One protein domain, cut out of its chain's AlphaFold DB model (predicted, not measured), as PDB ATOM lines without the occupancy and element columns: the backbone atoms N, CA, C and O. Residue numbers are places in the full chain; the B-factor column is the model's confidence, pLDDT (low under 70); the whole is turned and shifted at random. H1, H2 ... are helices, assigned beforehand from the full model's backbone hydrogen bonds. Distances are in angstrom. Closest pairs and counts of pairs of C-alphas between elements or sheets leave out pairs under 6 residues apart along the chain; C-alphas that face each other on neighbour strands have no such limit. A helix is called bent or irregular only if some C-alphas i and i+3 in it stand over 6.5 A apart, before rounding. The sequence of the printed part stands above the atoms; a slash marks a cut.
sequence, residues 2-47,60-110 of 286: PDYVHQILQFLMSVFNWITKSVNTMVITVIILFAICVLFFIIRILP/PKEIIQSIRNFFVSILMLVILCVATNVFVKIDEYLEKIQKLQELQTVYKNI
ATOM      1  N   PRO A   2     265.101 -16.165  38.317       57.22
ATOM      2  CA  PRO A   2     264.557 -17.463  37.873       57.22
ATOM      3  C   PRO A   2     264.682 -17.725  36.355       57.22
ATOM      4  O   PRO A   2     264.894 -18.869  35.962       57.22
ATOM      5  N   ASP A   3     264.681 -16.687  35.508       62.03
ATOM      6  CA  ASP A   3     264.765 -16.862  34.043       62.03
ATOM      7  C   ASP A   3     266.089 -17.451  33.544       62.03
ATOM      8  O   ASP A   3     266.100 -18.254  32.613       62.03
ATOM      9  N   TYR A   4     267.212 -17.111  34.181       63.94
ATOM     10  CA  TYR A   4     268.522 -17.634  33.778       63.94
ATOM     11  C   TYR A   4     268.651 -19.130  34.062       63.94
ATOM     12  O   TYR A   4     269.229 -19.864  33.264       63.94
ATOM     13  N   VAL A   5     268.073 -19.599  35.170       63.09
ATOM     14  CA  VAL A   5     268.067 -21.026  35.516       63.09
ATOM     15  C   VAL A   5     267.223 -21.805  34.510       63.09
ATOM     16  O   VAL A   5     267.655 -22.856  34.044       63.09
ATOM     17  N   HIS A   6     266.067 -21.264  34.114       63.75
ATOM     18  CA  HIS A   6     265.209 -21.891  33.112       63.75
ATOM     19  C   HIS A   6     265.875 -21.956  31.727       63.75
ATOM     20  O   HIS A   6     265.856 -23.008  31.089       63.75
ATOM     21  N   GLN A   7     266.539 -20.881  31.287       65.25
ATOM     22  CA  GLN A   7     267.262 -20.855  30.008       65.25
ATOM     23  C   GLN A   7     268.452 -21.824  29.980       65.25
ATOM     24  O   GLN A   7     268.660 -22.516  28.982       65.25
ATOM     25  N   ILE A   8     269.209 -21.930  31.078       70.88
ATOM     26  CA  ILE A   8     270.313 -22.895  31.196       70.88
ATOM     27  C   ILE A   8     269.778 -24.332  31.146       70.88
ATOM     28  O   ILE A   8     270.354 -25.171  30.456       70.88
ATOM     29  N   LEU A   9     268.657 -24.615  31.815       66.19
ATOM     30  CA  LEU A   9     268.004 -25.927  31.769       66.19
ATOM     31  C   LEU A   9     267.533 -26.292  30.357       66.19
ATOM     32  O   LEU A   9     267.825 -27.391  29.894       66.19
ATOM     33  N   GLN A  10     266.886 -25.366  29.645       68.38
ATOM     34  CA  GLN A  10     266.472 -25.588  28.255       68.38
ATOM     35  C   GLN A  10     267.669 -25.833  27.326       68.38
ATOM     36  O   GLN A  10     267.621 -26.716  26.469       68.38
ATOM     37  N   PHE A  11     268.766 -25.092  27.508       73.12
ATOM     38  CA  PHE A  11     269.991 -25.301  26.736       73.12
ATOM     39  C   PHE A  11     270.603 -26.681  27.007       73.12
ATOM     40  O   PHE A  11     270.916 -27.408  26.064       73.12
ATOM     41  N   LEU A  12     270.712 -27.079  28.277       67.00
ATOM     42  CA  LEU A  12     271.221 -28.398  28.660       67.00
ATOM     43  C   LEU A  12     270.339 -29.528  28.119       67.00
ATOM     44  O   LEU A  12     270.876 -30.508  27.607       67.00
ATOM     45  N   MET A  13     269.012 -29.378  28.155       67.44
ATOM     46  CA  MET A  13     268.075 -30.345  27.569       67.44
ATOM     47  C   MET A  13     268.213 -30.440  26.045       67.44
ATOM     48  O   MET A  13     268.212 -31.538  25.493       67.44
ATOM     49  N   SER A  14     268.395 -29.313  25.352       66.38
ATOM     50  CA  SER A  14     268.622 -29.291  23.900       66.38
ATOM     51  C   SER A  14     269.933 -29.986  23.515       66.38
ATOM     52  O   SER A  14     269.954 -30.845  22.627       66.38
ATOM     53  N   VAL A  15     271.021 -29.690  24.236       64.75
ATOM     54  CA  VAL A  15     272.317 -30.362  24.067       64.75
ATOM     55  C   VAL A  15     272.187 -31.856  24.361       64.75
ATOM     56  O   VAL A  15     272.680 -32.676  23.588       64.75
ATOM     57  N   PHE A  16     271.471 -32.227  25.423       67.38
ATOM     58  CA  PHE A  16     271.216 -33.621  25.767       67.38
ATOM     59  C   PHE A  16     270.446 -34.346  24.656       67.38
ATOM     60  O   PHE A  16     270.882 -35.407  24.219       67.38
ATOM     61  N   ASN A  17     269.381 -33.752  24.112       69.69
ATOM     62  CA  ASN A  17     268.615 -34.323  23.000       69.69
ATOM     63  C   ASN A  17     269.431 -34.461  21.705       69.69
ATOM     64  O   ASN A  17     269.282 -35.432  20.957       69.69
ATOM     65  N   TRP A  18     270.325 -33.513  21.425       70.56
ATOM     66  CA  TRP A  18     271.241 -33.630  20.294       70.56
ATOM     67  C   TRP A  18     272.252 -34.769  20.495       70.56
ATOM     68  O   TRP A  18     272.512 -35.541  19.563       70.56
ATOM     69  N   ILE A  19     272.766 -34.928  21.719       65.75
ATOM     70  CA  ILE A  19     273.652 -36.034  22.095       65.75
ATOM     71  C   ILE A  19     272.914 -37.368  21.976       65.75
ATOM     72  O   ILE A  19     273.438 -38.273  21.335       65.75
ATOM     73  N   THR A  20     271.695 -37.509  22.502       68.69
ATOM     74  CA  THR A  20     270.947 -38.778  22.441       68.69
ATOM     75  C   THR A  20     270.645 -39.191  21.004       68.69
ATOM     76  O   THR A  20     270.853 -40.352  20.647       68.69
ATOM     77  N   LYS A  21     270.253 -38.253  20.134       72.44
ATOM     78  CA  LYS A  21     270.024 -38.533  18.707       72.44
ATOM     79  C   LYS A  21     271.311 -38.947  17.983       72.44
ATOM     80  O   LYS A  21     271.300 -39.892  17.186       72.44
ATOM     81  N   SER A  22     272.425 -38.281  18.287       71.38
ATOM     82  CA  SER A  22     273.741 -38.592  17.715       71.38
ATOM     83  C   SER A  22     274.263 -39.948  18.195       71.38
ATOM     84  O   SER A  22     274.711 -40.758  17.385       71.38
ATOM     85  N   VAL A  23     274.114 -40.242  19.489       68.00
ATOM     86  CA  VAL A  23     274.464 -41.531  20.097       68.00
ATOM     87  C   VAL A  23     273.635 -42.644  19.472       68.00
ATOM     88  O   VAL A  23     274.211 -43.628  19.031       68.00
ATOM     89  N   ASN A  24     272.317 -42.481  19.333       69.19
ATOM     90  CA  ASN A  24     271.457 -43.509  18.742       69.19
ATOM     91  C   ASN A  24     271.842 -43.816  17.277       69.19
ATOM     92  O   ASN A  24     271.896 -44.971  16.860       69.19
ATOM     93  N   THR A  25     272.210 -42.788  16.507       74.31
ATOM     94  CA  THR A  25     272.704 -42.960  15.128       74.31
ATOM     95  C   THR A  25     274.063 -43.675  15.103       74.31
ATOM     96  O   THR A  25     274.288 -44.575  14.289       74.31
ATOM     97  N   MET A  26     274.960 -43.332  16.031       70.50
ATOM     98  CA  MET A  26     276.267 -43.974  16.190       70.50
ATOM     99  C   MET A  26     276.131 -45.445  16.608       70.50
ATOM    100  O   MET A  26     276.785 -46.305  16.026       70.50
ATOM    101  N   VAL A  27     275.233 -45.750  17.548       67.50
ATOM    102  CA  VAL A  27     274.873 -47.105  17.989       67.50
ATOM    103  C   VAL A  27     274.448 -47.970  16.808       67.50
ATOM    104  O   VAL A  27     275.017 -49.039  16.589       67.50
ATOM    105  N   ILE A  28     273.484 -47.491  16.017       72.69
ATOM    106  CA  ILE A  28     272.982 -48.213  14.842       72.69
ATOM    107  C   ILE A  28     274.120 -48.455  13.845       72.69
ATOM    108  O   ILE A  28     274.279 -49.568  13.345       72.69
ATOM    109  N   THR A  29     274.962 -47.447  13.612       73.44
ATOM    110  CA  THR A  29     276.114 -47.553  12.704       73.44
ATOM    111  C   THR A  29     277.120 -48.603  13.184       73.44
ATOM    112  O   THR A  29     277.570 -49.422  12.387       73.44
ATOM    113  N   VAL A  30     277.434 -48.642  14.485       73.25
ATOM    114  CA  VAL A  30     278.343 -49.638  15.081       73.25
ATOM    115  C   VAL A  30     277.766 -51.050  14.978       73.25
ATOM    116  O   VAL A  30     278.498 -51.978  14.631       73.25
ATOM    117  N   ILE A  31     276.462 -51.225  15.216       72.38
ATOM    118  CA  ILE A  31     275.785 -52.523  15.075       72.38
ATOM    119  C   ILE A  31     275.847 -53.007  13.619       72.38
ATOM    120  O   ILE A  31     276.198 -54.163  13.377       72.38
ATOM    121  N   ILE A  32     275.562 -52.130  12.650       74.12
ATOM    122  CA  ILE A  32     275.638 -52.450  11.215       74.12
ATOM    123  C   ILE A  32     277.069 -52.831  10.826       74.12
ATOM    124  O   ILE A  32     277.284 -53.856  10.181       74.12
ATOM    125  N   LEU A  33     278.059 -52.039  11.241       74.44
ATOM    126  CA  LEU A  33     279.461 -52.254  10.888       74.44
ATOM    127  C   LEU A  33     279.998 -53.554  11.500       74.44
ATOM    128  O   LEU A  33     280.694 -54.314  10.828       74.44
ATOM    129  N   PHE A  34     279.589 -53.879  12.727       73.44
ATOM    130  CA  PHE A  34     279.890 -55.174  13.323       73.44
ATOM    131  C   PHE A  34     279.216 -56.334  12.587       73.44
ATOM    132  O   PHE A  34     279.874 -57.338  12.317       73.44
ATOM    133  N   ALA A  35     277.933 -56.208  12.232       72.06
ATOM    134  CA  ALA A  35     277.234 -57.231  11.460       72.06
ATOM    135  C   ALA A  35     277.953 -57.501  10.128       72.06
ATOM    136  O   ALA A  35     278.145 -58.664   9.771       72.06
ATOM    137  N   ILE A  36     278.440 -56.451   9.453       75.88
ATOM    138  CA  ILE A  36     279.272 -56.549   8.243       75.88
ATOM    139  C   ILE A  36     280.589 -57.282   8.536       75.88
ATOM    140  O   ILE A  36     280.951 -58.194   7.792       75.88
ATOM    141  N   CYS A  37     281.296 -56.944   9.620       75.12
ATOM    142  CA  CYS A  37     282.535 -57.624  10.012       75.12
ATOM    143  C   CYS A  37     282.324 -59.115  10.308       75.12
ATOM    144  O   CYS A  37     283.128 -59.940   9.872       75.12
ATOM    145  N   VAL A  38     281.243 -59.475  11.005       72.56
ATOM    146  CA  VAL A  38     280.883 -60.874  11.280       72.56
ATOM    147  C   VAL A  38     280.547 -61.608   9.986       72.56
ATOM    148  O   VAL A  38     281.058 -62.704   9.774       72.56
ATOM    149  N   LEU A  39     279.759 -61.004   9.092       72.44
ATOM    150  CA  LEU A  39     279.451 -61.571   7.775       72.44
ATOM    151  C   LEU A  39     280.723 -61.810   6.960       72.44
ATOM    152  O   LEU A  39     280.914 -62.899   6.428       72.44
ATOM    153  N   PHE A  40     281.626 -60.830   6.919       79.06
ATOM    154  CA  PHE A  40     282.907 -60.943   6.227       79.06
ATOM    155  C   PHE A  40     283.787 -62.045   6.828       79.06
ATOM    156  O   PHE A  40     284.406 -62.816   6.097       79.06
ATOM    157  N   PHE A  41     283.814 -62.166   8.157       74.75
ATOM    158  CA  PHE A  41     284.541 -63.221   8.857       74.75
ATOM    159  C   PHE A  41     283.946 -64.605   8.582       74.75
ATOM    160  O   PHE A  41     284.698 -65.525   8.278       74.75
ATOM    161  N   ILE A  42     282.615 -64.748   8.603       72.06
ATOM    162  CA  ILE A  42     281.910 -65.987   8.241       72.06
ATOM    163  C   ILE A  42     282.210 -66.362   6.787       72.06
ATOM    164  O   ILE A  42     282.583 -67.501   6.534       72.06
ATOM    165  N   ILE A  43     282.116 -65.417   5.844       75.00
ATOM    166  CA  ILE A  43     282.430 -65.637   4.421       75.00
ATOM    167  C   ILE A  43     283.894 -66.057   4.237       75.00
ATOM    168  O   ILE A  43     284.182 -66.946   3.442       75.00
ATOM    169  N   ARG A  44     284.826 -65.439   4.972       75.06
ATOM    170  CA  ARG A  44     286.265 -65.728   4.875       75.06
ATOM    171  C   ARG A  44     286.656 -67.045   5.548       75.06
ATOM    172  O   ARG A  44     287.593 -67.697   5.094       75.06
ATOM    173  N   ILE A  45     285.975 -67.413   6.634       66.38
ATOM    174  CA  ILE A  45     286.205 -68.665   7.363       66.38
ATOM    175  C   ILE A  45     285.496 -69.839   6.717       66.38
ATOM    176  O   ILE A  45     286.034 -70.935   6.817       66.38
ATOM    177  N   LEU A  46     284.346 -69.636   6.062       61.12
ATOM    178  CA  LEU A  46     283.721 -70.633   5.198       61.12
ATOM    179  C   LEU A  46     284.730 -70.968   4.101       61.12
ATOM    180  O   LEU A  46     284.895 -70.207   3.147       61.12
ATOM    181  N   PRO A  47     285.467 -72.077   4.231       54.47
ATOM    182  CA  PRO A  47     286.492 -72.362   3.267       54.47
ATOM    183  C   PRO A  47     285.753 -72.760   1.989       54.47
ATOM    184  O   PRO A  47     284.859 -73.608   2.011       54.47
ATOM    185  N   PRO A  60     289.523 -71.241  19.791       80.81
ATOM    186  CA  PRO A  60     290.334 -70.789  20.918       80.81
ATOM    187  C   PRO A  60     289.477 -70.048  21.951       80.81
ATOM    188  O   PRO A  60     288.627 -69.227  21.595       80.81
ATOM    189  N   LYS A  61     289.728 -70.291  23.243       80.50
ATOM    190  CA  LYS A  61     288.978 -69.665  24.351       80.50
ATOM    191  C   LYS A  61     289.003 -68.129  24.298       80.50
ATOM    192  O   LYS A  61     288.023 -67.492  24.669       80.50
ATOM    193  N   GLU A  62     290.079 -67.543  23.781       79.62
ATOM    194  CA  GLU A  62     290.254 -66.093  23.601       79.62
ATOM    195  C   GLU A  62     289.251 -65.484  22.607       79.62
ATOM    196  O   GLU A  62     288.734 -64.386  22.831       79.62
ATOM    197  N   ILE A  63     288.917 -66.218  21.537       76.38
ATOM    198  CA  ILE A  63     287.932 -65.779  20.539       76.38
ATOM    199  C   ILE A  63     286.532 -65.807  21.156       76.38
ATOM    200  O   ILE A  63     285.773 -64.849  21.018       76.38
ATOM    201  N   ILE A  64     286.213 -66.865  21.906       76.50
ATOM    202  CA  ILE A  64     284.933 -66.992  22.620       76.50
ATOM    203  C   ILE A  64     284.769 -65.850  23.635       76.50
ATOM    204  O   ILE A  64     283.703 -65.238  23.718       76.50
ATOM    205  N   GLN A  65     285.833 -65.518  24.371       81.94
ATOM    206  CA  GLN A  65     285.831 -64.430  25.347       81.94
ATOM    207  C   GLN A  65     285.634 -63.053  24.690       81.94
ATOM    208  O   GLN A  65     284.847 -62.246  25.186       81.94
ATOM    209  N   SER A  66     286.300 -62.799  23.561       77.88
ATOM    210  CA  SER A  66     286.153 -61.551  22.797       77.88
ATOM    211  C   SER A  66     284.736 -61.376  22.248       77.88
ATOM    212  O   SER A  66     284.149 -60.304  22.392       77.88
ATOM    213  N   ILE A  67     284.148 -62.443  21.694       76.12
ATOM    214  CA  ILE A  67     282.757 -62.440  21.214       76.12
ATOM    215  C   ILE A  67     281.797 -62.137  22.371       76.12
ATOM    216  O   ILE A  67     280.915 -61.290  22.236       76.12
ATOM    217  N   ARG A  68     281.993 -62.768  23.537       82.06
ATOM    218  CA  ARG A  68     281.165 -62.523  24.727       82.06
ATOM    219  C   ARG A  68     281.215 -61.061  25.170       82.06
ATOM    220  O   ARG A  68     280.166 -60.455  25.368       82.06
ATOM    221  N   ASN A  69     282.413 -60.495  25.310       81.25
ATOM    222  CA  ASN A  69     282.585 -59.101  25.724       81.25
ATOM    223  C   ASN A  69     281.936 -58.137  24.725       81.25
ATOM    224  O   ASN A  69     281.304 -57.165  25.127       81.25
ATOM    225  N   PHE A  70     282.036 -58.438  23.431       77.38
ATOM    226  CA  PHE A  70     281.403 -57.645  22.392       77.38
ATOM    227  C   PHE A  70     279.867 -57.619  22.521       77.38
ATOM    228  O   PHE A  70     279.264 -56.545  22.498       77.38
ATOM    229  N   PHE A  71     279.228 -58.776  22.731       75.94
ATOM    230  CA  PHE A  71     277.778 -58.840  22.945       75.94
ATOM    231  C   PHE A  71     277.332 -58.100  24.210       75.94
ATOM    232  O   PHE A  71     276.305 -57.425  24.184       75.94
ATOM    233  N   VAL A  72     278.111 -58.174  25.295       80.50
ATOM    234  CA  VAL A  72     277.835 -57.411  26.525       80.50
ATOM    235  C   VAL A  72     277.895 -55.904  26.258       80.50
ATOM    236  O   VAL A  72     277.005 -55.176  26.695       80.50
ATOM    237  N   SER A  73     278.886 -55.433  25.496       77.69
ATOM    238  CA  SER A  73     279.002 -54.017  25.126       77.69
ATOM    239  C   SER A  73     277.830 -53.537  24.269       77.69
ATOM    240  O   SER A  73     277.286 -52.468  24.540       77.69
ATOM    241  N   ILE A  74     277.390 -54.331  23.281       78.00
ATOM    242  CA  ILE A  74     276.173 -54.015  22.514       78.00
ATOM    243  C   ILE A  74     274.959 -53.957  23.435       78.00
ATOM    244  O   ILE A  74     274.180 -53.013  23.344       78.00
ATOM    245  N   LEU A  75     274.786 -54.942  24.320       76.06
ATOM    246  CA  LEU A  75     273.633 -54.996  25.211       76.06
ATOM    247  C   LEU A  75     273.566 -53.758  26.116       76.06
ATOM    248  O   LEU A  75     272.510 -53.141  26.219       76.06
ATOM    249  N   MET A  76     274.691 -53.348  26.709       78.44
ATOM    250  CA  MET A  76     274.772 -52.127  27.524       78.44
ATOM    251  C   MET A  76     274.401 -50.872  26.730       78.44
ATOM    252  O   MET A  76     273.715 -49.986  27.231       78.44
ATOM    253  N   LEU A  77     274.825 -50.812  25.474       77.31
ATOM    254  CA  LEU A  77     274.593 -49.682  24.587       77.31
ATOM    255  C   LEU A  77     273.132 -49.636  24.087       77.31
ATOM    256  O   LEU A  77     272.541 -48.559  24.029       77.31
ATOM    257  N   VAL A  78     272.494 -50.791  23.867       74.38
ATOM    258  CA  VAL A  78     271.041 -50.896  23.638       74.38
ATOM    259  C   VAL A  78     270.254 -50.459  24.876       74.38
ATOM    260  O   VAL A  78     269.312 -49.681  24.744       74.38
ATOM    261  N   ILE A  79     270.648 -50.904  26.076       75.31
ATOM    262  CA  ILE A  79     270.019 -50.478  27.340       75.31
ATOM    263  C   ILE A  79     270.107 -48.955  27.491       75.31
ATOM    264  O   ILE A  79     269.109 -48.322  27.835       75.31
ATOM    265  N   LEU A  80     271.258 -48.356  27.172       78.06
ATOM    266  CA  LEU A  80     271.445 -46.907  27.222       78.06
ATOM    267  C   LEU A  80     270.512 -46.176  26.240       78.06
ATOM    268  O   LEU A  80     269.850 -45.218  26.631       78.06
ATOM    269  N   CYS A  81     270.383 -46.657  24.998       73.31
ATOM    270  CA  CYS A  81     269.445 -46.094  24.021       73.31
ATOM    271  C   CYS A  81     267.982 -46.200  24.480       73.31
ATOM    272  O   CYS A  81     267.219 -45.236  24.368       73.31
ATOM    273  N   VAL A  82     267.579 -47.349  25.033       73.62
ATOM    274  CA  VAL A  82     266.228 -47.529  25.583       73.62
ATOM    275  C   VAL A  82     265.992 -46.564  26.743       73.62
ATOM    276  O   VAL A  82     264.968 -45.885  26.749       73.62
ATOM    277  N   ALA A  83     266.950 -46.430  27.664       74.12
ATOM    278  CA  ALA A  83     266.864 -45.479  28.768       74.12
ATOM    279  C   ALA A  83     266.686 -44.039  28.260       74.12
ATOM    280  O   ALA A  83     265.784 -43.344  28.721       74.12
ATOM    281  N   THR A  84     267.452 -43.608  27.250       77.44
ATOM    282  CA  THR A  84     267.303 -42.257  26.672       77.44
ATOM    283  C   THR A  84     265.928 -42.014  26.050       77.44
ATOM    284  O   THR A  84     265.354 -40.948  26.246       77.44
ATOM    285  N   ASN A  85     265.347 -43.011  25.373       74.56
ATOM    286  CA  ASN A  85     263.998 -42.891  24.812       74.56
ATOM    287  C   ASN A  85     262.922 -42.801  25.904       74.56
ATOM    288  O   ASN A  85     261.901 -42.144  25.711       74.56
ATOM    289  N   VAL A  86     263.133 -43.467  27.043       76.38
ATOM    290  CA  VAL A  86     262.247 -43.347  28.207       76.38
ATOM    291  C   VAL A  86     262.316 -41.933  28.784       76.38
ATOM    292  O   VAL A  86     261.264 -41.361  29.048       76.38
ATOM    293  N   PHE A  87     263.508 -41.338  28.902       75.06
ATOM    294  CA  PHE A  87     263.656 -39.957  29.379       75.06
ATOM    295  C   PHE A  87     262.935 -38.940  28.486       75.06
ATOM    296  O   PHE A  87     262.168 -38.139  29.006       75.06
ATOM    297  N   VAL A  88     263.058 -39.040  27.157       77.25
ATOM    298  CA  VAL A  88     262.330 -38.146  26.229       77.25
ATOM    299  C   VAL A  88     260.813 -38.240  26.429       77.25
ATOM    300  O   VAL A  88     260.121 -37.228  26.473       77.25
ATOM    301  N   LYS A  89     260.279 -39.455  26.612       78.31
ATOM    302  CA  LYS A  89     258.846 -39.645  26.890       78.31
ATOM    303  C   LYS A  89     258.422 -39.068  28.241       78.31
ATOM    304  O   LYS A  89     257.282 -38.631  28.374       78.31
ATOM    305  N   ILE A  90     259.307 -39.096  29.239       78.44
ATOM    306  CA  ILE A  90     259.059 -38.473  30.543       78.44
ATOM    307  C   ILE A  90     258.993 -36.954  30.385       78.44
ATOM    308  O   ILE A  90     258.059 -36.357  30.910       78.44
ATOM    309  N   ASP A  91     259.898 -36.343  29.621       75.94
ATOM    310  CA  ASP A  91     259.886 -34.896  29.381       75.94
ATOM    311  C   ASP A  91     258.592 -34.454  28.681       75.94
ATOM    312  O   ASP A  91     257.894 -33.569  29.173       75.94
ATOM    313  N   GLU A  92     258.188 -35.146  27.609       80.00
ATOM    314  CA  GLU A  92     256.906 -34.888  26.929       80.00
ATOM    315  C   GLU A  92     255.702 -35.024  27.876       80.00
ATOM    316  O   GLU A  92     254.704 -34.306  27.759       80.00
ATOM    317  N   TYR A  93     255.764 -35.971  28.814       77.94
ATOM    318  CA  TYR A  93     254.720 -36.178  29.809       77.94
ATOM    319  C   TYR A  93     254.702 -35.062  30.865       77.94
ATOM    320  O   TYR A  93     253.626 -34.569  31.216       77.94
ATOM    321  N   LEU A  94     255.870 -34.615  31.329       79.94
ATOM    322  CA  LEU A  94     256.004 -33.502  32.269       79.94
ATOM    323  C   LEU A  94     255.520 -32.186  31.652       79.94
ATOM    324  O   LEU A  94     254.758 -31.464  32.295       79.94
ATOM    325  N   GLU A  95     255.864 -31.912  30.393       84.38
ATOM    326  CA  GLU A  95     255.361 -30.743  29.661       84.38
ATOM    327  C   GLU A  95     253.832 -30.755  29.549       84.38
ATOM    328  O   GLU A  95     253.177 -29.722  29.727       84.38
ATOM    329  N   LYS A  96     253.234 -31.929  29.297       80.44
ATOM    330  CA  LYS A  96     251.772 -32.092  29.278       80.44
ATOM    331  C   LYS A  96     251.152 -31.821  30.644       80.44
ATOM    332  O   LYS A  96     250.145 -31.117  30.705       80.44
ATOM    333  N   ILE A  97     251.739 -32.331  31.729       80.62
ATOM    334  CA  ILE A  97     251.258 -32.064  33.093       80.62
ATOM    335  C   ILE A  97     251.323 -30.571  33.403       80.62
ATOM    336  O   ILE A  97     250.321 -30.002  33.838       80.62
ATOM    337  N   GLN A  98     252.463 -29.928  33.149       85.19
ATOM    338  CA  GLN A  98     252.633 -28.498  33.400       85.19
ATOM    339  C   GLN A  98     251.604 -27.687  32.607       85.19
ATOM    340  O   GLN A  98     250.913 -26.831  33.157       85.19
ATOM    341  N   LYS A  99     251.431 -28.005  31.323       83.88
ATOM    342  CA  LYS A  99     250.420 -27.377  30.470       83.88
ATOM    343  C   LYS A  99     249.004 -27.537  31.029       83.88
ATOM    344  O   LYS A  99     248.236 -26.577  31.010       83.88
ATOM    345  N   LEU A 100     248.643 -28.724  31.515       79.00
ATOM    346  CA  LEU A 100     247.333 -28.964  32.126       79.00
ATOM    347  C   LEU A 100     247.147 -28.143  33.405       79.00
ATOM    348  O   LEU A 100     246.085 -27.553  33.591       79.00
ATOM    349  N   GLN A 101     248.172 -28.052  34.254       83.12
ATOM    350  CA  GLN A 101     248.144 -27.218  35.457       83.12
ATOM    351  C   GLN A 101     247.969 -25.734  35.110       83.12
ATOM    352  O   GLN A 101     247.125 -25.058  35.693       83.12
ATOM    353  N   GLU A 102     248.700 -25.234  34.111       86.69
ATOM    354  CA  GLU A 102     248.572 -23.856  33.629       86.69
ATOM    355  C   GLU A 102     247.160 -23.568  33.097       86.69
ATOM    356  O   GLU A 102     246.563 -22.551  33.450       86.69
ATOM    357  N   LEU A 103     246.582 -24.477  32.303       82.75
ATOM    358  CA  LEU A 103     245.208 -24.353  31.800       82.75
ATOM    359  C   LEU A 103     244.169 -24.397  32.928       82.75
ATOM    360  O   LEU A 103     243.193 -23.648  32.892       82.75
ATOM    361  N   GLN A 104     244.383 -25.217  33.957       81.81
ATOM    362  CA  GLN A 104     243.534 -25.225  35.150       81.81
ATOM    363  C   GLN A 104     243.618 -23.902  35.917       81.81
ATOM    364  O   GLN A 104     242.593 -23.393  36.370       81.81
ATOM    365  N   THR A 105     244.808 -23.316  36.047       86.88
ATOM    366  CA  THR A 105     244.977 -22.004  36.684       86.88
ATOM    367  C   THR A 105     244.324 -20.895  35.863       86.88
ATOM    368  O   THR A 105     243.628 -20.050  36.424       86.88
ATOM    369  N   VAL A 106     244.463 -20.919  34.535       88.44
ATOM    370  CA  VAL A 106     243.758 -19.998  33.624       88.44
ATOM    371  C   VAL A 106     242.251 -20.123  33.810       88.44
ATOM    372  O   VAL A 106     241.579 -19.116  34.016       88.44
ATOM    373  N   TYR A 107     241.731 -21.350  33.840       84.06
ATOM    374  CA  TYR A 107     240.319 -21.595  34.102       84.06
ATOM    375  C   TYR A 107     239.874 -20.997  35.441       84.06
ATOM    376  O   TYR A 107     238.881 -20.285  35.472       84.06
ATOM    377  N   LYS A 108     240.625 -21.185  36.535       84.31
ATOM    378  CA  LYS A 108     240.304 -20.583  37.846       84.31
ATOM    379  C   LYS A 108     240.295 -19.048  37.826       84.31
ATOM    380  O   LYS A 108     239.511 -18.429  38.541       84.31
ATOM    381  N   ASN A 109     241.150 -18.426  37.015       84.94
ATOM    382  CA  ASN A 109     241.160 -16.971  36.832       84.94
ATOM    383  C   ASN A 109     239.941 -16.471  36.030       84.94
ATOM    384  O   ASN A 109     239.510 -15.325  36.204       84.94
ATOM    385  N   ILE A 110     239.379 -17.322  35.167       85.31
ATOM    386  CA  ILE A 110     238.228 -17.009  34.312       85.31
ATOM    387  C   ILE A 110     236.893 -17.366  34.977       85.31
ATOM    388  O   ILE A 110     235.932 -16.615  34.833       85.31
TER     389      ILE A 110
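This is residues 2 to 47 and 60 to 110 of the 286 residues of an uncharacterized protein of Treponema sp. CETP13 (UniProt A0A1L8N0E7). Two very long helices, H1 and H2, cross as a narrow X, meeting along a short stretch near their middles, while residues 2 to 12, 35 to 47, 60 to 69 and 92 to 110 stand free at the ends. The printed part has 97 residues with two named helices, H1 then H2 along the chain, and no named strand; its class is all helix. The whole is extended, a rod that spans 80 by 24 by 21 A, with a radius of gyration of the C-alphas of 22.3 A.

Begin with the longest helix, H2, residues 61 to 110, and look at its residues 74 to 84, which alone touch H1, residues 2 to 45. On the H1 side, the touching part is residues 20 to 31 alone. Here you find the closest C-alphas of the two helices, those of Asn 24 and Cys 81, 6.2 A apart. The helices run opposite ways at a shallow tilt of 29 degrees, and their centres are 13.5 A apart. In both H1 and H2, every O i to N i+4 pair is within hydrogen-bond range.

Find C-alpha 61 at (288.978, -69.665, 24.351); from there H2 runs 73.8 A to C-alpha 110 at (238.228, -17.009, 34.312). H1 begins at C-alpha 2, at (264.557, -17.463, 37.873), and runs 63.4 A to C-alpha 45. Neither helix is bent.

The two C-alphas farthest apart are those of Pro 47 and Ile 110, at 79.7 A. Residues 48 to 59 are not printed, and across this cut, in the link from H1 to H2, C-alphas 47 and 60 are 18.1 A apart. The mean pLDDT of the printed part is 74.8, and the model's confidence is low, under 70, for 22 residues, among them 2 to 7, 12 to 17 and 45 to 47.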